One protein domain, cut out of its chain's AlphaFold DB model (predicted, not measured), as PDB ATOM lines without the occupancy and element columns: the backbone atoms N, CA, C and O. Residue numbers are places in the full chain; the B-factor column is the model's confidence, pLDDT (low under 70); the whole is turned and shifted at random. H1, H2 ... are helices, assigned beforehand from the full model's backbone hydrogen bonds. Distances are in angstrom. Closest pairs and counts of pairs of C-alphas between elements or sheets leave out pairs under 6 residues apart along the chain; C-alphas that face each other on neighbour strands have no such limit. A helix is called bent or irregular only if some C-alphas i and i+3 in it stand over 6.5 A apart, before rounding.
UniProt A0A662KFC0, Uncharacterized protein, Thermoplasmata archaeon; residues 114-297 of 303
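Overview. This is residues 114 to 297 of the 303 residues of an uncharacterized protein of Thermoplasmata archaeon (UniProt A0A662KFC0). A compact body of mostly crossed helices has H1 in its middle: the longest helix, H6, is bent into an L whose long arm H6b crosses H1, while H3 runs back beside H1. H7 folds back on H6b as a hairpin towards one end of the longest axis, H2 and H5 sit towards the other end, H8 packs on the short arm H6a, and H4 packs on residues 119 to 123 of H1. The printed part has 184 residues with nine named helices, H1 to H9 in chain order, and no named strand; the class is all helix. It is compact, with a radius of gyration of the C-alphas of 16.2 A, and rounded, spanning 44 by 35 by 34 A.

Along the chain. H6, residues 212 to 242, was assigned as one helix by its hydrogen bonds but is bent, C-alphas 221 and 224 being 8.8 A apart. Its arms are H6a, residues 212 to 221, 14.6 A, and H6b, residues 224 to 242, 27.4 A. H1, residues 114 to 133, 30.7 A, begins at C-alpha 114 (104.185, 131.826, 80.065). H3, residues 148 to 167, 27.5 A, is only just irregular, C-alphas 153 and 156 being 7.0 A apart, with a kink of 52 degrees near residue 156. H7, residues 247 to 265, 25.0 A, is only just irregular, C-alphas 259 and 262 being 6.6 A apart, with a kink of 34 degrees near residue 258. H8 is residues 271 to 286, 22.5 A. The shorter helices are H2, 138 to 143, H4, 175 to 184, H5, 201 to 209, and H9, 294 to 297, ending at C-alpha 297 (99.112, 154.617, 91.876).

Arrangement. H6b touches H1 about perpendicular at 74 degrees, closest C-alphas Gly 124 and Phe 234, 3.9 A. H1 touches H3 at a shallow tilt of 25 degrees, opposite ways, closest C-alphas Ser 126 and Thr 160, 4.6 A. H6b and H7 form a helical hairpin, closest C-alphas Ala 228 and Ile 262, 6.1 A. H3 touches H5, closest C-alphas Ala 158 and Val 203, 5.2 A. H2 touches H3 only at the corner, closest C-alphas Val 141 and Ala 148, 6.6 A. H8 touches H6a with residues 281 to 285 alone, closest C-alphas Val 215 and Leu 285, 6.5 A. H9 touches H8, closest C-alphas Cys 282 and Trp 294, 5.2 A. H1 touches H4, closest C-alphas Ile 119 and Leu 178, 6.1 A. Every O i to N i+4 pair is within hydrogen-bond range in H2, H5, H6b and H8, but 12 of 16 in H1, 13 of 16 in H3, 1 of 6 in H4, with 6 of 7 O i to N i+3 pairs, 5 of 6 in H6a and 11 of 15 in H7; H9 is too short for such a pair.

Size, cuts and confidence. The C-alphas of Gly 145 and Lys 259 are the two farthest apart, 45.0 A. The printed part has no cut. The link from H4 to H5, 16 residues, is long. Mean pLDDT of the printed part is 87.4, and residues 179 to 199 are under 70.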
ATOM      1  N   VAL A 114     103.502 130.646  79.503       84.94
ATOM      2  CA  VAL A 114     104.185 131.826  80.065       84.94
ATOM      3  C   VAL A 114     103.666 133.146  79.476       84.94
ATOM      4  O   VAL A 114     103.625 134.156  80.177       84.94
ATOM      5  N   ARG A 115     103.229 133.170  78.211       88.81
ATOM      6  CA  ARG A 115     102.667 134.381  77.583       88.81
ATOM      7  C   ARG A 115     101.331 134.767  78.218       88.81
ATOM      8  O   ARG A 115     101.058 135.952  78.385       88.81
ATOM      9  N   PHE A 116     100.529 133.785  78.632       87.69
ATOM     10  CA  PHE A 116      99.255 134.022  79.313       87.69
ATOM     11  C   PHE A 116      99.441 134.731  80.663       87.69
ATOM     12  O   PHE A 116      98.672 135.634  80.988       87.69
ATOM     13  N   LYS A 117     100.516 134.414  81.403       90.50
ATOM     14  CA  LYS A 117     100.907 135.153  82.619       90.50
ATOM     15  C   LYS A 117     101.038 136.647  82.353       90.50
ATOM     16  O   LYS A 117     100.477 137.465  83.076       90.50
ATOM     17  N   TRP A 118     101.763 137.006  81.302       92.06
ATOM     18  CA  TRP A 118     102.022 138.402  80.973       92.06
ATOM     19  C   TRP A 118     100.764 139.143  80.499       92.06
ATOM     20  O   TRP A 118     100.639 140.336  80.765       92.06
ATOM     21  N   ILE A 119      99.798 138.444  79.886       90.69
ATOM     22  CA  ILE A 119      98.476 139.011  79.563       90.69
ATOM     23  C   ILE A 119      97.742 139.398  80.852       90.69
ATOM     24  O   ILE A 119      97.267 140.526  80.973       90.69
ATOM     25  N   VAL A 120      97.707 138.498  81.840       91.38
ATOM     26  CA  VAL A 120      97.092 138.763  83.151       91.38
ATOM     27  C   VAL A 120      97.772 139.935  83.861       91.38
ATOM     28  O   VAL A 120      97.095 140.852  84.328       91.38
ATOM     29  N   VAL A 121      99.109 139.948  83.879       93.88
ATOM     30  CA  VAL A 121      99.904 141.038  84.462       93.88
ATOM     31  C   VAL A 121      99.593 142.372  83.780       93.88
ATOM     32  O   VAL A 121      99.343 143.353  84.473       93.88
ATOM     33  N   ALA A 122      99.546 142.425  82.445       93.69
ATOM     34  CA  ALA A 122      99.240 143.656  81.713       93.69
ATOM     35  C   ALA A 122      97.850 144.216  82.062       93.69
ATOM     36  O   ALA A 122      97.688 145.430  82.192       93.69
ATOM     37  N   ILE A 123      96.856 143.348  82.258       91.56
ATOM     38  CA  ILE A 123      95.491 143.762  82.609       91.56
ATOM     39  C   ILE A 123      95.440 144.333  84.024       91.56
ATOM     40  O   ILE A 123      94.891 145.417  84.221       91.56
ATOM     41  N   GLY A 124      96.040 143.652  85.002       94.12
ATOM     42  CA  GLY A 124      96.071 144.177  86.364       94.12
ATOM     43  C   GLY A 124      96.900 145.454  86.485       94.12
ATOM     44  O   GLY A 124      96.467 146.400  87.134       94.12
ATOM     45  N   LEU A 125      98.030 145.559  85.779       95.94
ATOM     46  CA  LEU A 125      98.794 146.809  85.715       95.94
ATOM     47  C   LEU A 125      97.998 147.936  85.048       95.94
ATOM     48  O   LEU A 125      98.077 149.072  85.503       95.94
ATOM     49  N   SER A 126      97.211 147.645  84.008       94.12
ATOM     50  CA  SER A 126      96.303 148.635  83.419       94.12
ATOM     51  C   SER A 126      95.285 149.123  84.449       94.12
ATOM     52  O   SER A 126      95.061 150.327  84.555       94.12
ATOM     53  N   GLN A 127      94.714 148.216  85.250       93.44
ATOM     54  CA  GLN A 127      93.785 148.585  86.317       93.44
ATOM     55  C   GLN A 127      94.453 149.468  87.378       93.44
ATOM     56  O   GLN A 127      93.936 150.541  87.666       93.44
ATOM     57  N   MET A 128      95.631 149.077  87.867       96.44
ATOM     58  CA  MET A 128      96.433 149.873  88.801       96.44
ATOM     59  C   MET A 128      96.734 151.274  88.244       96.44
ATOM     60  O   MET A 128      96.547 152.291  88.903       96.44
ATOM     61  N   LEU A 129      97.162 151.357  86.983       96.94
ATOM     62  CA  LEU A 129      97.529 152.624  86.353       96.94
ATOM     63  C   LEU A 129      96.325 153.535  86.072       96.94
ATOM     64  O   LEU A 129      96.539 154.693  85.718       96.94
ATOM     65  N   LYS A 130      95.071 153.081  86.204       94.62
ATOM     66  CA  LYS A 130      93.902 153.985  86.126       94.62
ATOM     67  C   LYS A 130      93.813 154.925  87.322       94.62
ATOM     68  O   LYS A 130      93.192 155.981  87.201       94.62
ATOM     69  N   GLU A 131      94.489 154.614  88.425       95.25
ATOM     70  CA  GLU A 131      94.590 155.504  89.586       95.25
ATOM     71  C   GLU A 131      95.288 156.833  89.255       95.25
ATOM     72  O   GLU A 131      95.074 157.841  89.926       95.25
ATOM     73  N   LEU A 132      96.027 156.911  88.140       96.25
ATOM     74  CA  LEU A 132      96.513 158.180  87.581       96.25
ATOM     75  C   LEU A 132      95.384 159.164  87.224       96.25
ATOM     76  O   LEU A 132      95.650 160.333  86.963       96.25
ATOM     77  N   SER A 133      94.130 158.717  87.180       94.06
ATOM     78  CA  SER A 133      92.968 159.584  86.972       94.06
ATOM     79  C   SER A 133      92.732 160.559  88.132       94.06
ATOM     80  O   SER A 133      92.223 161.655  87.900       94.06
ATOM     81  N   THR A 134      93.114 160.175  89.351       93.56
ATOM     82  CA  THR A 134      92.869 160.911  90.604       93.56
ATOM     83  C   THR A 134      94.162 161.292  91.327       93.56
ATOM     84  O   THR A 134      94.165 162.226  92.126       93.56
ATOM     85  N   HIS A 135      95.278 160.628  91.017       95.69
ATOM     86  CA  HIS A 135      96.565 160.801  91.699       95.69
ATOM     87  C   HIS A 135      97.565 161.681  90.937       95.69
ATOM     88  O   HIS A 135      98.782 161.534  91.077       95.69
ATOM     89  N   VAL A 136      97.062 162.618  90.135       96.12
ATOM     90  CA  VAL A 136      97.865 163.604  89.403       96.12
ATOM     91  C   VAL A 136      97.428 165.016  89.759       96.12
ATOM     92  O   VAL A 136      96.251 165.297  89.974       96.12
ATOM     93  N   THR A 137      98.388 165.929  89.812       96.38
ATOM     94  CA  THR A 137      98.105 167.352  90.013       96.38
ATOM     95  C   THR A 137      97.495 167.960  88.756       96.38
ATOM     96  O   THR A 137      97.875 167.628  87.632       96.38
ATOM     97  N   THR A 138      96.582 168.914  88.936       94.38
ATOM     98  CA  THR A 138      95.998 169.672  87.820       94.38
ATOM     99  C   THR A 138      97.052 170.444  87.033       94.38
ATOM    100  O   THR A 138      96.919 170.595  85.825       94.38
ATOM    101  N   GLU A 139      98.127 170.888  87.690       96.19
ATOM    102  CA  GLU A 139      99.258 171.550  87.037       96.19
ATOM    103  C   GLU A 139      99.948 170.631  86.019       96.19
ATOM    104  O   GLU A 139     100.152 171.037  84.877       96.19
ATOM    105  N   LEU A 140     100.237 169.375  86.385       96.25
ATOM    106  CA  LEU A 140     100.814 168.400  85.453       96.25
ATOM    107  C   LEU A 140      99.902 168.179  84.238       96.25
ATOM    108  O   LEU A 140     100.381 168.138  83.104       96.25
ATOM    109  N   VAL A 141      98.590 168.076  84.474       96.25
ATOM    110  CA  VAL A 141      97.583 167.891  83.418       96.25
ATOM    111  C   VAL A 141      97.540 169.096  82.472       96.25
ATOM    112  O   VAL A 141      97.613 168.927  81.254       96.25
ATOM    113  N   PHE A 142      97.474 170.314  83.009       96.00
ATOM    114  CA  PHE A 142      97.401 171.531  82.200       96.00
ATOM    115  C   PHE A 142      98.709 171.810  81.453       96.00
ATOM    116  O   PHE A 142      98.667 172.169  80.275       96.00
ATOM    117  N   ASN A 143      99.865 171.543  82.068       96.06
ATOM    118  CA  ASN A 143     101.173 171.642  81.413       96.06
ATOM    119  C   ASN A 143     101.336 170.629  80.268       96.06
ATOM    120  O   ASN A 143     102.077 170.882  79.318       96.06
ATOM    121  N   ALA A 144     100.616 169.504  80.312       94.00
ATOM    122  CA  ALA A 144     100.537 168.557  79.200       94.00
ATOM    123  C   ALA A 144      99.660 169.053  78.029       94.00
ATOM    124  O   ALA A 144      99.587 168.391  76.989       94.00
ATOM    125  N   GLY A 145      98.981 170.197  78.179       96.06
ATOM    126  CA  GLY A 145      98.045 170.733  77.191       96.06
ATOM    127  C   GLY A 145      96.758 169.909  77.091       96.06
ATOM    128  O   GLY A 145      96.265 169.676  75.980       96.06
ATOM    129  N   LEU A 146      96.269 169.415  78.234       95.19
ATOM    130  CA  LEU A 146      95.025 168.659  78.385       95.19
ATOM    131  C   LEU A 146      94.099 169.364  79.376       95.19
ATOM    132  O   LEU A 146      94.569 169.983  80.326       95.19
ATOM    133  N   SER A 147      92.784 169.239  79.191       95.44
ATOM    134  CA  SER A 147      91.836 169.545  80.265       95.44
ATOM    135  C   SER A 147      91.753 168.377  81.259       95.44
ATOM    136  O   SER A 147      92.104 167.241  80.936       95.44
ATOM    137  N   ALA A 148      91.232 168.627  82.465       92.31
ATOM    138  CA  ALA A 148      90.975 167.560  83.437       92.31
ATOM    139  C   ALA A 148      89.985 166.507  82.896       92.31
ATOM    140  O   ALA A 148      90.124 165.319  83.177       92.31
ATOM    141  N   ILE A 149      89.018 166.938  82.077       93.00
ATOM    142  CA  ILE A 149      88.042 166.054  81.429       93.00
ATOM    143  C   ILE A 149      88.735 165.162  80.397       93.00
ATOM    144  O   ILE A 149      88.506 163.953  80.393       93.00
ATOM    145  N   ASP A 150      89.605 165.731  79.556       94.12
ATOM    146  CA  ASP A 150      90.348 164.959  78.551       94.12
ATOM    147  C   ASP A 150      91.267 163.934  79.211       94.12
ATOM    148  O   ASP A 150      91.310 162.784  78.779       94.12
ATOM    149  N   TRP A 151      91.955 164.327  80.289       94.56
ATOM    150  CA  TRP A 151      92.776 163.409  81.074       94.56
ATOM    151  C   TRP A 151      91.945 162.239  81.596       94.56
ATOM    152  O   TRP A 151      92.268 161.085  81.326       94.56
ATOM    153  N   HIS A 152      90.846 162.527  82.296       92.25
ATOM    154  CA  HIS A 152      90.005 161.498  82.900       92.25
ATOM    155  C   HIS A 152      89.371 160.565  81.857       92.25
ATOM    156  O   HIS A 152      89.279 159.360  82.077       92.25
ATOM    157  N   LYS A 153      88.970 161.099  80.699       90.75
ATOM    158  CA  LYS A 153      88.398 160.307  79.605       90.75
ATOM    159  C   LYS A 153      89.428 159.373  78.964       90.75
ATOM    160  O   LYS A 153      89.109 158.225  78.663       90.75
ATOM    161  N   GLU A 154      90.646 159.858  78.743       92.19
ATOM    162  CA  GLU A 154      91.675 159.130  77.990       92.19
ATOM    163  C   GLU A 154      92.533 158.221  78.876       92.19
ATOM    164  O   GLU A 154      93.162 157.291  78.361       92.19
ATOM    165  N   ILE A 155      92.544 158.434  80.199       92.56
ATOM    166  CA  ILE A 155      93.422 157.689  81.107       92.56
ATOM    167  C   ILE A 155      93.186 156.187  81.031       92.56
ATOM    168  O   ILE A 155      94.149 155.440  81.003       92.56
ATOM    169  N   SER A 156      91.943 155.723  80.885       88.62
ATOM    170  CA  SER A 156      91.679 154.286  80.800       88.62
ATOM    171  C   SER A 156      92.347 153.633  79.586       88.62
ATOM    172  O   SER A 156      92.813 152.498  79.684       88.62
ATOM    173  N   THR A 157      92.404 154.332  78.452       89.69
ATOM    174  CA  THR A 157      93.113 153.870  77.251       89.69
ATOM    175  C   THR A 157      94.620 154.001  77.441       89.69
ATOM    176  O   THR A 157      95.370 153.082  77.098       89.69
ATOM    177  N   ALA A 158      95.071 155.123  78.013       92.88
ATOM    178  CA  ALA A 158      96.477 155.356  78.300       92.88
ATOM    179  C   ALA A 158      97.032 154.261  79.220       92.88
ATOM    180  O   ALA A 158      97.998 153.616  78.839       92.88
ATOM    181  N   SER A 159      96.387 153.966  80.349       94.25
ATOM    182  CA  SER A 159      96.797 152.945  81.320       94.25
ATOM    183  C   SER A 159      97.015 151.573  80.682       94.25
ATOM    184  O   SER A 159      98.023 150.929  80.970       94.25
ATOM    185  N   THR A 160      96.158 151.158  79.743       91.12
ATOM    186  CA  THR A 160      96.363 149.917  78.976       91.12
ATOM    187  C   THR A 160      97.625 149.977  78.118       91.12
ATOM    188  O   THR A 160      98.422 149.041  78.131       91.12
ATOM    189  N   GLN A 161      97.856 151.079  77.401       92.12
ATOM    190  CA  GLN A 161      99.065 151.232  76.583       92.12
ATOM    191  C   GLN A 161     100.339 151.338  77.431       92.12
ATOM    192  O   GLN A 161     101.359 150.755  77.069       92.12
ATOM    193  N   LEU A 162     100.281 152.049  78.559       94.88
ATOM    194  CA  LEU A 162     101.377 152.171  79.521       94.88
ATOM    195  C   LEU A 162     101.750 150.789  80.086       94.88
ATOM    196  O   LEU A 162     102.929 150.431  80.099       94.88
ATOM    197  N   ALA A 163     100.751 149.990  80.482       95.00
ATOM    198  CA  ALA A 163     100.940 148.630  80.983       95.00
ATOM    199  C   ALA A 163     101.524 147.687  79.923       95.00
ATOM    200  O   ALA A 163     102.469 146.954  80.212       95.00
ATOM    201  N   LEU A 164     101.016 147.729  78.687       92.62
ATOM    202  CA  LEU A 164     101.553 146.936  77.577       92.62
ATOM    203  C   LEU A 164     103.002 147.309  77.261       92.62
ATOM    204  O   LEU A 164     103.837 146.425  77.086       92.62
ATOM    205  N   GLN A 165     103.321 148.605  77.241       93.12
ATOM    206  CA  GLN A 165     104.690 149.069  77.040       93.12
ATOM    207  C   GLN A 165     105.616 148.570  78.156       93.12
ATOM    208  O   GLN A 165     106.730 148.140  77.864       93.12
ATOM    209  N   LEU A 166     105.157 148.571  79.410       94.56
ATOM    210  CA  LEU A 166     105.925 148.030  80.530       94.56
ATOM    211  C   LEU A 166     106.152 146.521  80.373       94.56
ATOM    212  O   LEU A 166     107.277 146.054  80.472       94.56
ATOM    213  N   VAL A 167     105.107 145.755  80.060       94.00
ATOM    214  CA  VAL A 167     105.207 144.293  79.929       94.00
ATOM    215  C   VAL A 167     106.005 143.851  78.697       94.00
ATOM    216  O   VAL A 167     106.682 142.822  78.748       94.00
ATOM    217  N   SER A 168     105.999 144.641  77.618       91.19
ATOM    218  CA  SER A 168     106.716 144.335  76.370       91.19
ATOM    219  C   SER A 168     108.222 144.132  76.540       91.19
ATOM    220  O   SER A 168     108.853 143.497  75.698       91.19
ATOM    221  N   THR A 169     108.808 144.606  77.645       89.19
ATOM    222  CA  THR A 169     110.230 144.398  77.937       89.19
ATOM    223  C   THR A 169     110.547 142.964  78.347       89.19
ATOM    224  O   THR A 169     111.695 142.542  78.226       89.19
ATOM    225  N   TRP A 170     109.544 142.219  78.816       91.06
ATOM    226  CA  TRP A 170     109.659 140.807  79.192       91.06
ATOM    227  C   TRP A 170     108.917 139.885  78.227       91.06
ATOM    228  O   TRP A 170     109.360 138.764  77.969       91.06
ATOM    229  N   CYS A 171     107.783 140.333  77.686       90.19
ATOM    230  CA  CYS A 171     107.009 139.579  76.711       90.19
ATOM    231  C   CYS A 171     106.239 140.526  75.793       90.19
ATOM    232  O   CYS A 171     105.349 141.244  76.244       90.19
ATOM    233  N   ASP A 172     106.556 140.497  74.499       87.81
ATOM    234  CA  ASP A 172     105.864 141.299  73.491       87.81
ATOM    235  C   ASP A 172     104.425 140.802  73.315       87.81
ATOM    236  O   ASP A 172     104.203 139.789  72.650       87.81
ATOM    237  N   ILE A 173     103.463 141.473  73.953       85.25
ATOM    238  CA  ILE A 173     102.029 141.177  73.888       85.25
ATOM    239  C   ILE A 173     101.362 142.174  72.961       85.25
ATOM    240  O   ILE A 173     101.425 143.386  73.182       85.25
ATOM    241  N   LYS A 174     100.643 141.656  71.966       82.25
ATOM    242  CA  LYS A 174      99.821 142.502  71.112       82.25
ATOM    243  C   LYS A 174      98.540 142.886  71.848       82.25
ATOM    244  O   LYS A 174      97.960 142.034  72.527       82.25
ATOM    245  N   PRO A 175      98.046 144.122  71.695       78.06
ATOM    246  CA  PRO A 175      96.833 144.547  72.380       78.06
ATOM    247  C   PRO A 175      95.613 143.651  72.114       78.06
ATOM    248  O   PRO A 175      94.798 143.438  73.008       78.06
ATOM    249  N   GLU A 176      95.501 143.068  70.915       78.81
ATOM    250  CA  GLU A 176      94.403 142.163  70.549       78.81
ATOM    251  C   GLU A 176      94.400 140.872  71.383       78.81
ATOM    252  O   GLU A 176      93.367 140.219  71.523       78.81
ATOM    253  N   GLU A 177      95.543 140.492  71.958       80.75
ATOM    254  CA  GLU A 177      95.656 139.313  72.815       80.75
ATOM    255  C   GLU A 177      95.062 139.529  74.205       80.75
ATOM    256  O   GLU A 177      94.742 138.544  74.868       80.75
ATOM    257  N   LEU A 178      94.836 140.780  74.625       77.81
ATOM    258  CA  LEU A 178      94.129 141.072  75.875       77.81
ATOM    259  C   LEU A 178      92.684 140.545  75.842       77.81
ATOM    260  O   LEU A 178      92.179 140.073  76.856       77.81
ATOM    261  N   ASN A 179      92.058 140.522  74.660       69.69
ATOM    262  CA  ASN A 179      90.695 140.012  74.474       69.69
ATOM    263  C   ASN A 179      90.607 138.481  74.606       69.69
ATOM    264  O   ASN A 179      89.556 137.949  74.956       69.69
ATOM    265  N   LYS A 180      91.717 137.754  74.399       67.12
ATOM    266  CA  LYS A 180      91.744 136.284  74.522       67.12
ATOM    267  C   LYS A 180      91.502 135.809  75.956       67.12
ATOM    268  O   LYS A 180      91.169 134.641  76.163       67.12
ATOM    269  N   LEU A 181      91.682 136.685  76.951       67.50
ATOM    270  CA  LEU A 181      91.418 136.359  78.349       67.50
ATOM    271  C   LEU A 181      89.917 136.168  78.617       67.50
ATOM    272  O   LEU A 181      89.555 135.216  79.306       67.50
ATOM    273  N   GLU A 182      89.060 137.026  78.052       60.47
ATOM    274  CA  GLU A 182      87.599 136.942  78.212       60.47
ATOM    275  C   GLU A 182      87.066 135.600  77.686       60.47
ATOM    276  O   GLU A 182      86.316 134.904  78.376       60.47
ATOM    277  N   GLU A 183      87.546 135.191  76.507       62.19
ATOM    278  CA  GLU A 183      87.237 133.896  75.889       62.19
ATOM    279  C   GLU A 183      87.767 132.724  76.733       62.19
ATOM    280  O   GLU A 183      87.101 131.706  76.905       62.19
ATOM    281  N   SER A 184      88.960 132.883  77.312       59.44
ATOM    282  CA  SER A 184      89.662 131.843  78.072       59.44
ATOM    283  C   SER A 184      89.120 131.602  79.483       59.44
ATOM    284  O   SER A 184      89.376 130.529  80.036       59.44
ATOM    285  N   LEU A 185      88.448 132.584  80.090       61.06
ATOM    286  CA  LEU A 185      87.872 132.506  81.443       61.06
ATOM    287  C   LEU A 185      86.344 132.291  81.428       61.06
ATOM    288  O   LEU A 185      85.682 132.487  82.451       61.06
ATOM    289  N   ASN A 186      85.780 131.867  80.286       53.84
ATOM    290  CA  ASN A 186      84.367 131.505  80.114       53.84
ATOM    291  C   ASN A 186      83.383 132.567  80.671       53.84
ATOM    292  O   ASN A 186      82.588 132.284  81.568       53.84
ATOM    293  N   ASN A 187      83.414 133.788  80.114       50.72
ATOM    294  CA  ASN A 187      82.368 134.826  80.235       50.72
ATOM    295  C   ASN A 187      81.963 135.294  81.651       50.72
ATOM    296  O   ASN A 187      80.899 135.886  81.832       50.72
ATOM    297  N   ASN A 188      82.806 135.110  82.667       47.41
ATOM    298  CA  ASN A 188      82.518 135.620  84.014       47.41
ATOM    299  C   ASN A 188      82.910 137.087  84.249       47.41
ATOM    300  O   ASN A 188      82.660 137.606  85.337       47.41
ATOM    301  N   PHE A 189      83.493 137.747  83.248       47.91
ATOM    302  CA  PHE A 189      83.920 139.139  83.313       47.91
ATOM    303  C   PHE A 189      83.080 139.974  82.353       47.91
ATOM    304  O   PHE A 189      83.121 139.775  81.146       47.91
ATOM    305  N   SER A 190      82.319 140.930  82.885       42.06
ATOM    306  CA  SER A 190      81.621 141.936  82.075       42.06
ATOM    307  C   SER A 190      82.518 143.128  81.717       42.06
ATOM    308  O   SER A 190      82.042 144.101  81.127       42.06
ATOM    309  N   TYR A 191      83.786 143.107  82.138       46.78
ATOM    310  CA  TYR A 191      84.689 144.235  81.984       46.78
ATOM    311  C   TYR A 191      85.369 144.188  80.622       46.78
ATOM    312  O   TYR A 191      86.425 143.583  80.480       46.78
ATOM    313  N   LYS A 192      84.779 144.884  79.643       54.34
ATOM    314  CA  LYS A 192      85.458 145.161  78.378       54.34
ATOM    315  C   LYS A 192      86.715 145.962  78.677       54.34
ATOM    316  O   LYS A 192      86.617 147.116  79.098       54.34
ATOM    317  N   ILE A 193      87.882 145.367  78.453       56.44
ATOM    318  CA  ILE A 193      89.149 146.097  78.516       56.44
ATOM    319  C   ILE A 193      89.098 147.145  77.398       56.44
ATOM    320  O   ILE A 193      88.997 146.775  76.226       56.44
ATOM    321  N   PRO A 194      89.109 148.451  77.718       51.78
ATOM    322  CA  PRO A 194      89.036 149.473  76.693       51.78
ATOM    323  C   PRO A 194      90.311 149.404  75.858       51.78
ATOM    324  O   PRO A 194      91.401 149.761  76.309       51.78
ATOM    325  N   TYR A 195      90.153 148.911  74.635       54.47
ATOM    326  CA  TYR A 195      91.157 148.956  73.594       54.47
ATOM    327  C   TYR A 195      90.630 149.805  72.444       54.47
ATOM    328  O   TYR A 195      89.534 149.580  71.931       54.47
ATOM    329  N   THR A 196      91.428 150.777  72.021       53.75
ATOM    330  CA  THR A 196      91.196 151.518  70.785       53.75
ATOM    331  C   THR A 196      92.375 151.290  69.854       53.75
ATOM    332  O   THR A 196      93.511 151.585  70.217       53.75
ATOM    333  N   GLN A 197      92.095 150.843  68.627       50.97
ATOM    334  CA  GLN A 197      93.068 150.651  67.538       50.97
ATOM    335  C   GLN A 197      93.655 151.967  66.975       50.97
ATOM    336  O   GLN A 197      94.305 151.964  65.934       50.97
ATOM    337  N   GLY A 198      93.430 153.109  67.632       55.66
ATOM    338  CA  GLY A 198      93.847 154.430  67.163       55.66
ATOM    339  C   GLY A 198      94.968 155.036  68.004       55.66
ATOM    340  O   GLY A 198      94.958 154.945  69.232       55.66
ATOM    341  N   LYS A 199      95.910 155.721  67.342       64.94
ATOM    342  CA  LYS A 199      96.809 156.670  68.011       64.94
ATOM    343  C   LYS A 199      95.977 157.876  68.457       64.94
ATOM    344  O   LYS A 199      95.479 158.616  67.616       64.94
ATOM    345  N   SER A 200      95.794 158.036  69.766       81.56
ATOM    346  CA  SER A 200      95.180 159.226  70.364       81.56
ATOM    347  C   SER A 200      96.287 160.213  70.724       81.56
ATOM    348  O   SER A 200      97.171 159.891  71.520       81.56
ATOM    349  N   ASP A 201      96.233 161.425  70.167       90.06
ATOM    350  CA  ASP A 201      97.175 162.499  70.508       90.06
ATOM    351  C   ASP A 201      97.168 162.800  72.012       90.06
ATOM    352  O   ASP A 201      98.206 163.123  72.593       90.06
ATOM    353  N   ASN A 202      96.012 162.645  72.666       92.75
ATOM    354  CA  ASN A 202      95.879 162.833  74.106       92.75
ATOM    355  C   ASN A 202      96.598 161.736  74.895       92.75
ATOM    356  O   ASN A 202      97.284 162.048  75.866       92.75
ATOM    357  N   VAL A 203      96.533 160.476  74.456       92.69
ATOM    358  CA  VAL A 203      97.306 159.387  75.079       92.69
ATOM    359  C   VAL A 203      98.811 159.642  74.952       92.69
ATOM    360  O   VAL A 203      99.554 159.466  75.919       92.69
ATOM    361  N   GLU A 204      99.273 160.138  73.803       94.44
ATOM    362  CA  GLU A 204     100.682 160.508  73.618       94.44
ATOM    363  C   GLU A 204     101.093 161.737  74.446       94.44
ATOM    364  O   GLU A 204     102.240 161.836  74.892       94.44
ATOM    365  N   LYS A 205     100.183 162.687  74.698       96.19
ATOM    366  CA  LYS A 205     100.414 163.774  75.668       96.19
ATOM    367  C   LYS A 205     100.543 163.229  77.093       96.19
ATOM    368  O   LYS A 205     101.492 163.607  77.778       96.19
ATOM    369  N   ILE A 206      99.667 162.310  77.510       96.44
ATOM    370  CA  ILE A 206      99.721 161.655  78.831       96.44
ATOM    371  C   ILE A 206     101.062 160.931  79.015       96.44
ATOM    372  O   ILE A 206     101.774 161.196  79.985       96.44
ATOM    373  N   LYS A 207     101.465 160.082  78.058       96.38
ATOM    374  CA  LYS A 207     102.760 159.372  78.087       96.38
ATOM    375  C   LYS A 207     103.944 160.320  78.266       96.38
ATOM    376  O   LYS A 207     104.828 160.063  79.086       96.38
ATOM    377  N   ARG A 208     103.956 161.428  77.514       96.88
ATOM    378  CA  ARG A 208     105.018 162.443  77.585       96.88
ATOM    379  C   ARG A 208     105.026 163.183  78.919       96.88
ATOM    380  O   ARG A 208     106.099 163.335  79.498       96.88
ATOM    381  N   ALA A 209     103.863 163.591  79.423       96.88
ATOM    382  CA  ALA A 209     103.734 164.258  80.719       96.88
ATOM    383  C   ALA A 209     104.257 163.376  81.862       96.88
ATOM    384  O   ALA A 209     105.031 163.827  82.705       96.88
ATOM    385  N   LEU A 210     103.928 162.084  81.816       97.31
ATOM    386  CA  LEU A 210     104.413 161.072  82.754       97.31
ATOM    387  C   LEU A 210     105.857 160.625  82.484       97.31
ATOM    388  O   LEU A 210     106.342 159.724  83.163       97.31
ATOM    389  N   LYS A 211     106.539 161.192  81.477       97.19
ATOM    390  CA  LYS A 211     107.878 160.773  81.022       97.19
ATOM    391  C   LYS A 211     108.001 159.243  80.984       97.19
ATOM    392  O   LYS A 211     108.977 158.685  81.498       97.19
ATOM    393  N   TRP A 212     106.980 158.579  80.437       96.94
ATOM    394  CA  TRP A 212     106.721 157.169  80.723       96.94
ATOM    395  C   TRP A 212     107.877 156.252  80.340       96.94
ATOM    396  O   TRP A 212     108.178 155.335  81.090       96.94
ATOM    397  N   ASP A 213     108.608 156.543  79.264       95.62
ATOM    398  CA  ASP A 213     109.789 155.758  78.882       95.62
ATOM    399  C   ASP A 213     110.819 155.657  80.020       95.62
ATOM    400  O   ASP A 213     111.373 154.588  80.274       95.62
ATOM    401  N   LYS A 214     111.043 156.752  80.764       96.19
ATOM    402  CA  LYS A 214     111.955 156.766  81.922       96.19
ATOM    403  C   LYS A 214     111.360 156.031  83.121       96.19
ATOM    404  O   LYS A 214     112.090 155.349  83.841       96.19
ATOM    405  N   VAL A 215     110.052 156.172  83.340       96.81
ATOM    406  CA  VAL A 215     109.329 155.445  84.394       96.81
ATOM    407  C   VAL A 215     109.408 153.941  84.132       96.81
ATOM    408  O   VAL A 215     109.890 153.208  84.992       96.81
ATOM    409  N   ALA A 216     109.054 153.493  82.927       95.12
ATOM    410  CA  ALA A 216     109.124 152.103  82.496       95.12
ATOM    411  C   ALA A 216     110.540 151.539  82.657       95.12
ATOM    412  O   ALA A 216     110.715 150.515  83.304       95.12
ATOM    413  N   GLN A 217     111.581 152.252  82.211       93.94
ATOM    414  CA  GLN A 217     112.974 151.832  82.434       93.94
ATOM    415  C   GLN A 217     113.333 151.641  83.917       93.94
ATOM    416  O   GLN A 217     114.119 150.751  84.252       93.94
ATOM    417  N   SER A 218     112.788 152.473  84.811       94.38
ATOM    418  CA  SER A 218     112.986 152.316  86.253       94.38
ATOM    419  C   SER A 218     112.236 151.102  86.802       94.38
ATOM    420  O   SER A 218     112.780 150.397  87.651       94.38
ATOM    421  N   LEU A 219     111.009 150.862  86.332       94.44
ATOM    422  CA  LEU A 219     110.160 149.749  86.762       94.44
ATOM    423  C   LEU A 219     110.628 148.392  86.219       94.44
ATOM    424  O   LEU A 219     110.506 147.390  86.915       94.44
ATOM    425  N   ASN A 220     111.248 148.356  85.037       89.38
ATOM    426  CA  ASN A 220     111.783 147.135  84.423       89.38
ATOM    427  C   ASN A 220     112.820 146.420  85.301       89.38
ATOM    428  O   ASN A 220     113.029 145.218  85.175       89.38
ATOM    429  N   LYS A 221     113.486 147.155  86.198       89.69
ATOM    430  CA  LYS A 221     114.465 146.593  87.143       89.69
ATOM    431  C   LYS A 221     113.813 145.878  88.329       89.69
ATOM    432  O   LYS A 221     114.520 145.293  89.141       89.69
ATOM    433  N   GLU A 222     112.494 145.956  88.444       92.44
ATOM    434  CA  GLU A 222     111.705 145.484  89.581       92.44
ATOM    435  C   GLU A 222     110.678 144.429  89.112       92.44
ATOM    436  O   GLU A 222     109.553 144.384  89.608       92.44
ATOM    437  N   GLU A 223     111.060 143.588  88.137       92.06
ATOM    438  CA  GLU A 223     110.197 142.603  87.454       92.06
ATOM    439  C   GLU A 223     109.304 141.803  88.405       92.06
ATOM    440  O   GLU A 223     108.101 141.691  88.175       92.06
ATOM    441  N   GLU A 224     109.868 141.262  89.485       91.62
ATOM    442  CA  GLU A 224     109.108 140.444  90.433       91.62
ATOM    443  C   GLU A 224     108.015 141.254  91.138       91.62
ATOM    444  O   GLU A 224     106.887 140.782  91.278       91.62
ATOM    445  N   VAL A 225     108.319 142.492  91.543       93.00
ATOM    446  CA  VAL A 225     107.357 143.373  92.222       93.00
ATOM    447  C   VAL A 225     106.254 143.784  91.252       93.00
ATOM    448  O   VAL A 225     105.079 143.735  91.604       93.00
ATOM    449  N   ILE A 226     106.612 144.128  90.013       94.25
ATOM    450  CA  ILE A 226     105.653 144.497  88.964       94.25
ATOM    451  C   ILE A 226     104.763 143.318  88.569       94.25
ATOM    452  O   ILE A 226     103.554 143.484  88.416       94.25
ATOM    453  N   THR A 227     105.332 142.118  88.465       93.94
ATOM    454  CA  THR A 227     104.575 140.889  88.199       93.94
ATOM    455  C   THR A 227     103.583 140.617  89.326       93.94
ATOM    456  O   THR A 227     102.410 140.355  89.058       93.94
ATOM    457  N   ALA A 228     104.024 140.726  90.584       93.94
ATOM    458  CA  ALA A 228     103.153 140.532  91.736       93.94
ATOM    459  C   ALA A 228     102.011 141.555  91.766       93.94
ATOM    460  O   ALA A 228     100.853 141.169  91.894       93.94
ATOM    461  N   LEU A 229     102.322 142.841  91.577       94.75
ATOM    462  CA  LEU A 229     101.326 143.909  91.502       94.75
ATOM    463  C   LEU A 229     100.313 143.671  90.382       94.75
ATOM    464  O   LEU A 229      99.113 143.770  90.620       94.75
ATOM    465  N   GLY A 230     100.778 143.300  89.186       95.19
ATOM    466  CA  GLY A 230      99.894 142.986  88.068       95.19
ATOM    467  C   GLY A 230      98.946 141.825  88.373       95.19
ATOM    468  O   GLY A 230      97.766 141.901  88.057       95.19
ATOM    469  N   ILE A 231      99.412 140.770  89.041       94.38
ATOM    470  CA  ILE A 231      98.535 139.656  89.435       94.38
ATOM    471  C   ILE A 231      97.536 140.095  90.514       94.38
ATOM    472  O   ILE A 231      96.348 139.806  90.390       94.38
ATOM    473  N   LEU A 232      97.988 140.804  91.551       94.31
ATOM    474  CA  LEU A 232      97.131 141.235  92.663       94.31
ATOM    475  C   LEU A 232      96.009 142.161  92.180       94.31
ATOM    476  O   LEU A 232      94.843 141.914  92.475       94.31
ATOM    477  N   TRP A 233      96.340 143.163  91.365       95.25
ATOM    478  CA  TRP A 233      95.346 144.062  90.771       95.25
ATOM    479  C   TRP A 233      94.421 143.367  89.771       95.25
ATOM    480  O   TRP A 233      93.263 143.754  89.622       95.25
ATOM    481  N   PHE A 234      94.892 142.316  89.095       93.56
ATOM    482  CA  PHE A 234      94.010 141.495  88.275       93.56
ATOM    483  C   PHE A 234      92.984 140.743  89.135       93.56
ATOM    484  O   PHE A 234      91.799 140.716  88.804       93.56
ATOM    485  N   ILE A 235      93.406 140.154  90.257       93.25
ATOM    486  CA  ILE A 235      92.474 139.493  91.178       93.25
ATOM    487  C   ILE A 235      91.510 140.500  91.810       93.25
ATOM    488  O   ILE A 235      90.324 140.201  91.936       93.25
ATOM    489  N   ASP A 236      91.967 141.710  92.125       93.19
ATOM    490  CA  ASP A 236      91.084 142.782  92.587       93.19
ATOM    491  C   ASP A 236      89.999 143.143  91.558       93.19
ATOM    492  O   ASP A 236      88.814 143.240  91.890       93.19
ATOM    493  N   LEU A 237      90.358 143.205  90.273       90.50
ATOM    494  CA  LEU A 237      89.382 143.353  89.193       90.50
ATOM    495  C   LEU A 237      88.361 142.195  89.176       90.50
ATOM    496  O   LEU A 237      87.172 142.417  88.923       90.50
ATOM    497  N   CYS A 238      88.781 140.962  89.483       89.81
ATOM    498  CA  CYS A 238      87.876 139.811  89.620       89.81
ATOM    499  C   CYS A 238      86.901 139.982  90.791       89.81
ATOM    500  O   CYS A 238      85.710 139.706  90.646       89.81
ATOM    501  N   LEU A 239      87.394 140.451  91.938       91.12
ATOM    502  CA  LEU A 239      86.577 140.720  93.121       91.12
ATOM    503  C   LEU A 239      85.529 141.801  92.833       91.12
ATOM    504  O   LEU A 239      84.329 141.575  93.015       91.12
ATOM    505  N   THR A 240      85.984 142.938  92.305       88.50
ATOM    506  CA  THR A 240      85.148 144.107  92.010       88.50
ATOM    507  C   THR A 240      84.095 143.792  90.948       88.50
ATOM    508  O   THR A 240      82.924 144.123  91.116       88.50
ATOM    509  N   SER A 241      84.463 143.081  89.877       85.00
ATOM    510  CA  SER A 241      83.510 142.699  88.820       85.00
ATOM    511  C   SER A 241      82.434 141.718  89.296       85.00
ATOM    512  O   SER A 241      81.314 141.736  88.780       85.00
ATOM    513  N   LYS A 242      82.729 140.895  90.309       86.12
ATOM    514  CA  LYS A 242      81.738 140.030  90.967       86.12
ATOM    515  C   LYS A 242      80.916 140.768  92.030       86.12
ATOM    516  O   LYS A 242      79.933 140.209  92.523       86.12
ATOM    517  N   GLY A 243      81.275 142.010  92.355       86.81
ATOM    518  CA  GLY A 243      80.632 142.820  93.386       86.81
ATOM    519  C   GLY A 243      80.858 142.253  94.782       86.81
ATOM    520  O   GLY A 243      79.899 142.143  95.542       86.81
ATOM    521  N   ILE A 244      82.068 141.769  95.076       90.19
ATOM    522  CA  ILE A 244      82.474 141.419  96.444       90.19
ATOM    523  C   ILE A 244      82.813 142.724  97.168       90.19
ATOM    524  O   ILE A 244      83.620 143.507  96.679       90.19
ATOM    525  N   GLU A 245      82.180 142.954  98.311       87.69
ATOM    526  CA  GLU A 245      82.193 144.234  99.028       87.69
ATOM    527  C   GLU A 245      82.761 144.100 100.448       87.69
ATOM    528  O   GLU A 245      83.310 145.059 100.989       87.69
ATOM    529  N   TYR A 246      82.638 142.922 101.074       91.25
ATOM    530  CA  TYR A 246      83.032 142.749 102.474       91.25
ATOM    531  C   TYR A 246      84.547 142.504 102.628       91.25
ATOM    532  O   TYR A 246      85.072 141.560 102.020       91.25
ATOM    533  N   PRO A 247      85.251 143.258 103.501       90.88
ATOM    534  CA  PRO A 247      86.680 143.062 103.762       90.88
ATOM    535  C   PRO A 247      87.039 141.634 104.182       90.88
ATOM    536  O   PRO A 247      88.069 141.103 103.772       90.88
ATOM    537  N   GLU A 248      86.176 140.962 104.947       91.44
ATOM    538  CA  GLU A 248      86.384 139.576 105.372       91.44
ATOM    539  C   GLU A 248      86.369 138.584 104.207       91.44
ATOM    540  O   GLU A 248      86.978 137.522 104.319       91.44
ATOM    541  N   SER A 249      85.670 138.903 103.117       92.50
ATOM    542  CA  SER A 249      85.658 138.115 101.879       92.50
ATOM    543  C   SER A 249      86.891 138.402 101.034       92.50
ATOM    544  O   SER A 249      87.522 137.476 100.524       92.50
ATOM    545  N   ILE A 250      87.264 139.681 100.927       92.31
ATOM    546  CA  ILE A 250      88.458 140.133 100.204       92.31
ATOM    547  C   ILE A 250      89.714 139.525 100.834       92.31
ATOM    548  O   ILE A 250      90.544 138.964 100.123       92.31
ATOM    549  N   SER A 251      89.816 139.532 102.168       91.50
ATOM    550  CA  SER A 251      90.944 138.952 102.911       91.50
ATOM    551  C   SER A 251      91.170 137.474 102.590       91.50
ATOM    552  O   SER A 251      92.313 137.036 102.501       91.50
ATOM    553  N   VAL A 252      90.101 136.700 102.389       90.88
ATOM    554  CA  VAL A 252      90.199 135.273 102.042       90.88
ATOM    555  C   VAL A 252      90.834 135.100 100.667       90.88
ATOM    556  O   VAL A 252      91.767 134.318 100.502       90.88
ATOM    557  N   VAL A 253      90.358 135.863  99.684       91.88
ATOM    558  CA  VAL A 253      90.892 135.820  98.318       91.88
ATOM    559  C   VAL A 253      92.320 136.358  98.264       91.88
ATOM    560  O   VAL A 253      93.146 135.804  97.537       91.88
ATOM    561  N   ASN A 254      92.631 137.388  99.053       90.56
ATOM    562  CA  ASN A 254      93.984 137.908  99.215       90.56
ATOM    563  C   ASN A 254      94.932 136.791  99.679       90.56
ATOM    564  O   ASN A 254      95.905 136.477  98.992       90.56
ATOM    565  N   GLU A 255      94.602 136.111 100.783       89.38
ATOM    566  CA  GLU A 255      95.400 134.992 101.293       89.38
ATOM    567  C   GLU A 255      95.605 133.882 100.258       89.38
ATOM    568  O   GLU A 255      96.725 133.392 100.090       89.38
ATOM    569  N   ASP A 256      94.544 133.486  99.555       89.12
ATOM    570  CA  ASP A 256      94.626 132.451  98.524       89.12
ATOM    571  C   ASP A 256      95.500 132.893  97.348       89.12
ATOM    572  O   ASP A 256      96.299 132.107  96.842       89.12
ATOM    573  N   THR A 257      95.417 134.160  96.945       90.56
ATOM    574  CA  THR A 257      96.244 134.724  95.869       90.56
ATOM    575  C   THR A 257      97.722 134.682  96.240       90.56
ATOM    576  O   THR A 257      98.546 134.224  95.442       90.56
ATOM    577  N   TRP A 258      98.072 135.079  97.466       88.00
ATOM    578  CA  TRP A 258      99.447 134.983  97.959       88.00
ATOM    579  C   TRP A 258      99.945 133.544  98.008       88.00
ATOM    580  O   TRP A 258     101.031 133.245  97.505       88.00
ATOM    581  N   LYS A 259      99.144 132.651  98.597       85.50
ATOM    582  CA  LYS A 259      99.511 131.245  98.798       85.50
ATOM    583  C   LYS A 259      99.619 130.479  97.484       85.50
ATOM    584  O   LYS A 259     100.493 129.623  97.377       85.50
ATOM    585  N   LEU A 260      98.748 130.753  96.512       82.81
ATOM    586  CA  LEU A 260      98.591 129.919  95.318       82.81
ATOM    587  C   LEU A 260      99.210 130.516  94.056       82.81
ATOM    588  O   LEU A 260      99.690 129.741  93.233       82.81
ATOM    589  N   LEU A 261      99.218 131.843  93.890       79.88
ATOM    590  CA  LEU A 261      99.755 132.499  92.693       79.88
ATOM    591  C   LEU A 261     101.101 133.155  92.960       79.88
ATOM    592  O   LEU A 261     102.086 132.803  92.311       79.88
ATOM    593  N   ILE A 262     101.167 134.092  93.906       81.88
ATOM    594  CA  ILE A 262     102.366 134.922  94.077       81.88
ATOM    595  C   ILE A 262     103.568 134.066  94.480       81.88
ATOM    596  O   ILE A 262     104.588 134.105  93.795       81.88
ATOM    597  N   SER A 263     103.412 133.212  95.497       77.81
ATOM    598  CA  SER A 263     104.466 132.303  95.977       77.81
ATOM    599  C   SER A 263     105.030 131.365  94.897       77.81
ATOM    600  O   SER A 263     106.168 130.913  95.004       77.81
ATOM    601  N   LYS A 264     104.237 131.062  93.861       75.50
ATOM    602  CA  LYS A 264     104.622 130.184  92.749       75.50
ATOM    603  C   LYS A 264     105.172 130.937  91.541       75.50
ATOM    604  O   LYS A 264     105.826 130.329  90.700       75.50
ATOM    605  N   THR A 265     104.886 132.233  91.432       72.81
ATOM    606  CA  THR A 265     105.141 133.014  90.213       72.81
ATOM    607  C   THR A 265     106.329 133.965  90.354       72.81
ATOM    608  O   THR A 265     106.962 134.297  89.352       72.81
ATOM    609  N   VAL A 266     106.652 134.400  91.573       79.06
ATOM    610  CA  VAL A 266     107.750 135.337  91.870       79.06
ATOM    611  C   VAL A 266     108.498 134.898  93.131       79.06
ATOM    612  O   VAL A 266     107.915 134.242  93.991       79.06
ATOM    613  N   ARG A 267     109.784 135.249  93.280       77.81
ATOM    614  CA  ARG A 267     110.614 134.790  94.418       77.81
ATOM    615  C   ARG A 267     110.465 135.631  95.694       77.81
ATOM    616  O   ARG A 267     111.254 135.477  96.625       77.81
ATOM    617  N   LEU A 268     109.467 136.508  95.741       74.94
ATOM    618  CA  LEU A 268     109.227 137.415  96.860       74.94
ATOM    619  C   LEU A 268     108.746 136.639  98.087       74.94
ATOM    620  O   LEU A 268     107.870 135.779  97.991       74.94
ATOM    621  N   GLN A 269     109.325 136.944  99.248       70.12
ATOM    622  CA  GLN A 269     109.148 136.123 100.447       70.12
ATOM    623  C   GLN A 269     107.967 136.564 101.311       70.12
ATOM    624  O   GLN A 269     107.491 135.792 102.144       70.12
ATOM    625  N   SER A 270     107.489 137.803 101.155       80.31
ATOM    626  CA  SER A 270     106.333 138.299 101.910       80.31
ATOM    627  C   SER A 270     105.689 139.545 101.300       80.31
ATOM    628  O   SER A 270     106.332 140.332 100.607       80.31
ATOM    629  N   GLU A 271     104.433 139.796 101.670       84.44
ATOM    630  CA  GLU A 271     103.733 141.055 101.388       84.44
ATOM    631  C   GLU A 271     104.488 142.280 101.929       84.44
ATOM    632  O   GLU A 271     104.601 143.302 101.255       84.44
ATOM    633  N   ARG A 272     105.105 142.163 103.114       86.75
ATOM    634  CA  ARG A 272     105.915 143.238 103.714       86.75
ATOM    635  C   ARG A 272     107.109 143.626 102.848       86.75
ATOM    636  O   ARG A 272     107.457 144.805 102.780       86.75
ATOM    637  N   GLU A 273     107.740 142.645 102.209       87.38
ATOM    638  CA  GLU A 273     108.839 142.886 101.276       87.38
ATOM    639  C   GLU A 273     108.350 143.701 100.078       87.38
ATOM    640  O   GLU A 273     108.950 144.728  99.759       87.38
ATOM    641  N   ILE A 274     107.203 143.333  99.496       88.50
ATOM    642  CA  ILE A 274     106.578 144.097  98.410       88.50
ATOM    643  C   ILE A 274     106.259 145.525  98.845       88.50
ATOM    644  O   ILE A 274     106.671 146.459  98.162       88.50
ATOM    645  N   VAL A 275     105.623 145.730 100.001       91.12
ATOM    646  CA  VAL A 275     105.305 147.081 100.505       91.12
ATOM    647  C   VAL A 275     106.564 147.938 100.651       91.12
ATOM    648  O   VAL A 275     106.570 149.117 100.289       91.12
ATOM    649  N   LYS A 276     107.660 147.363 101.161       92.50
ATOM    650  CA  LYS A 276     108.935 148.079 101.268       92.50
ATOM    651  C   LYS A 276     109.481 148.452  99.887       92.50
ATOM    652  O   LYS A 276     109.868 149.603  99.684       92.50
ATOM    653  N   ARG A 277     109.478 147.513  98.936       92.88
ATOM    654  CA  ARG A 277     109.979 147.749  97.573       92.88
ATOM    655  C   ARG A 277     109.106 148.747  96.811       92.88
ATOM    656  O   ARG A 277     109.650 149.614  96.139       92.88
ATOM    657  N   ILE A 278     107.787 148.726  97.001       94.44
ATOM    658  CA  ILE A 278     106.857 149.738  96.479       94.44
ATOM    659  C   ILE A 278     107.247 151.135  96.963       94.44
ATOM    660  O   ILE A 278     107.368 152.049  96.149       94.44
ATOM    661  N   LYS A 279     107.510 151.314  98.265       95.06
ATOM    662  CA  LYS A 279     107.946 152.614  98.806       95.06
ATOM    663  C   LYS A 279     109.254 153.084  98.168       95.06
ATOM    664  O   LYS A 279     109.395 154.258  97.828       95.06
ATOM    665  N   GLU A 280     110.217 152.183  97.985       95.50
ATOM    666  CA  GLU A 280     111.476 152.492  97.293       95.50
ATOM    667  C   GLU A 280     111.238 152.901  95.830       95.50
ATOM    668  O   GLU A 280     111.829 153.879  95.368       95.50
ATOM    669  N   ILE A 281     110.354 152.195  95.121       95.75
ATOM    670  CA  ILE A 281     109.952 152.505  93.743       95.75
ATOM    671  C   ILE A 281     109.298 153.885  93.671       95.75
ATOM    672  O   ILE A 281     109.763 154.729  92.907       95.75
ATOM    673  N   CYS A 282     108.286 154.159  94.497       96.44
ATOM    674  CA  CYS A 282     107.575 155.440  94.504       96.44
ATOM    675  C   CYS A 282     108.529 156.615  94.764       96.44
ATOM    676  O   CYS A 282     108.500 157.616  94.046       96.44
ATOM    677  N   ASN A 283     109.463 156.455  95.708       95.25
ATOM    678  CA  ASN A 283     110.500 157.450  95.980       95.25
ATOM    679  C   ASN A 283     111.425 157.700  94.777       95.25
ATOM    680  O   ASN A 283     111.832 158.842  94.546       95.25
ATOM    681  N   LYS A 284     111.772 156.659  94.006       95.75
ATOM    682  CA  LYS A 284     112.543 156.811  92.759       95.75
ATOM    683  C   LYS A 284     111.717 157.539  91.696       95.75
ATOM    684  O   LYS A 284     112.219 158.484  91.093       95.75
ATOM    685  N   LEU A 285     110.460 157.138  91.491       96.44
ATOM    686  CA  LEU A 285     109.592 157.703  90.453       96.44
ATOM    687  C   LEU A 285     109.240 159.172  90.697       96.44
ATOM    688  O   LEU A 285     109.209 159.950  89.742       96.44
ATOM    689  N   ARG A 286     109.082 159.583  91.962       95.25
ATOM    690  CA  ARG A 286     108.878 160.994  92.336       95.25
ATOM    691  C   ARG A 286     110.000 161.904  91.824       95.25
ATOM    692  O   ARG A 286     109.755 163.059  91.511       95.25
ATOM    693  N   ARG A 287     111.227 161.385  91.696       94.19
ATOM    694  CA  ARG A 287     112.373 162.133  91.142       94.19
ATOM    695  C   ARG A 287     112.360 162.216  89.612       94.19
ATOM    696  O   ARG A 287     113.104 163.005  89.042       94.19
ATOM    697  N   ILE A 288     111.568 161.382  88.936       95.44
ATOM    698  CA  ILE A 288     111.442 161.372  87.471       95.44
ATOM    699  C   ILE A 288     110.346 162.351  87.043       95.44
ATOM    700  O   ILE A 288     110.556 163.176  86.140       95.44
ATOM    701  N   VAL A 289     109.188 162.260  87.696       95.00
ATOM    702  CA  VAL A 289     107.992 163.052  87.398       95.00
ATOM    703  C   VAL A 289     107.450 163.635  88.693       95.00
ATOM    704  O   VAL A 289     107.013 162.901  89.580       95.00
ATOM    705  N   GLU A 290     107.468 164.959  88.768       92.38
ATOM    706  CA  GLU A 290     106.788 165.716  89.811       92.38
ATOM    707  C   GLU A 290     105.293 165.834  89.483       92.38
ATOM    708  O   GLU A 290     104.886 165.731  88.326       92.38
ATOM    709  N   GLY A 291     104.458 166.033  90.504       92.75
ATOM    710  CA  GLY A 291     103.016 166.195  90.312       92.75
ATOM    711  C   GLY A 291     102.223 164.894  90.136       92.75
ATOM    712  O   GLY A 291     101.048 164.968  89.783       92.75
ATOM    713  N   VAL A 292     102.829 163.730  90.409       96.62
ATOM    714  CA  VAL A 292     102.151 162.424  90.525       96.62
ATOM    715  C   VAL A 292     102.313 161.888  91.950       96.62
ATOM    716  O   VAL A 292     103.432 161.806  92.464       96.62
ATOM    717  N   CYS A 293     101.210 161.487  92.582       96.12
ATOM    718  CA  CYS A 293     101.224 160.760  93.851       96.12
ATOM    719  C   CYS A 293     101.426 159.263  93.573       96.12
ATOM    720  O   CYS A 293     100.470 158.493  93.506       96.12
ATOM    721  N   TRP A 294     102.681 158.854  93.362       96.19
ATOM    722  CA  TRP A 294     103.007 157.471  92.999       96.19
ATOM    723  C   TRP A 294     102.565 156.451  94.046       96.19
ATOM    724  O   TRP A 294     102.200 155.348  93.664       96.19
ATOM    725  N   GLU A 295     102.529 156.814  95.328       94.50
ATOM    726  CA  GLU A 295     102.028 155.945  96.397       94.50
ATOM    727  C   GLU A 295     100.535 155.614  96.286       94.50
ATOM    728  O   GLU A 295     100.114 154.589  96.809       94.50
ATOM    729  N   GLY A 296      99.743 156.459  95.620       93.06
ATOM    730  CA  GLY A 296      98.339 156.163  95.326       93.06
ATOM    731  C   GLY A 296      98.132 155.409  94.011       93.06
ATOM    732  O   GLY A 296      97.051 154.893  93.771       93.06
ATOM    733  N   VAL A 297      99.165 155.324  93.165       95.94
ATOM    734  CA  VAL A 297      99.112 154.617  91.876       95.94
ATOM    735  C   VAL A 297      99.743 153.236  91.981       95.94
ATOM    736  O   VAL A 297      99.129 152.242  91.626       95.94
TER     737      VAL A 297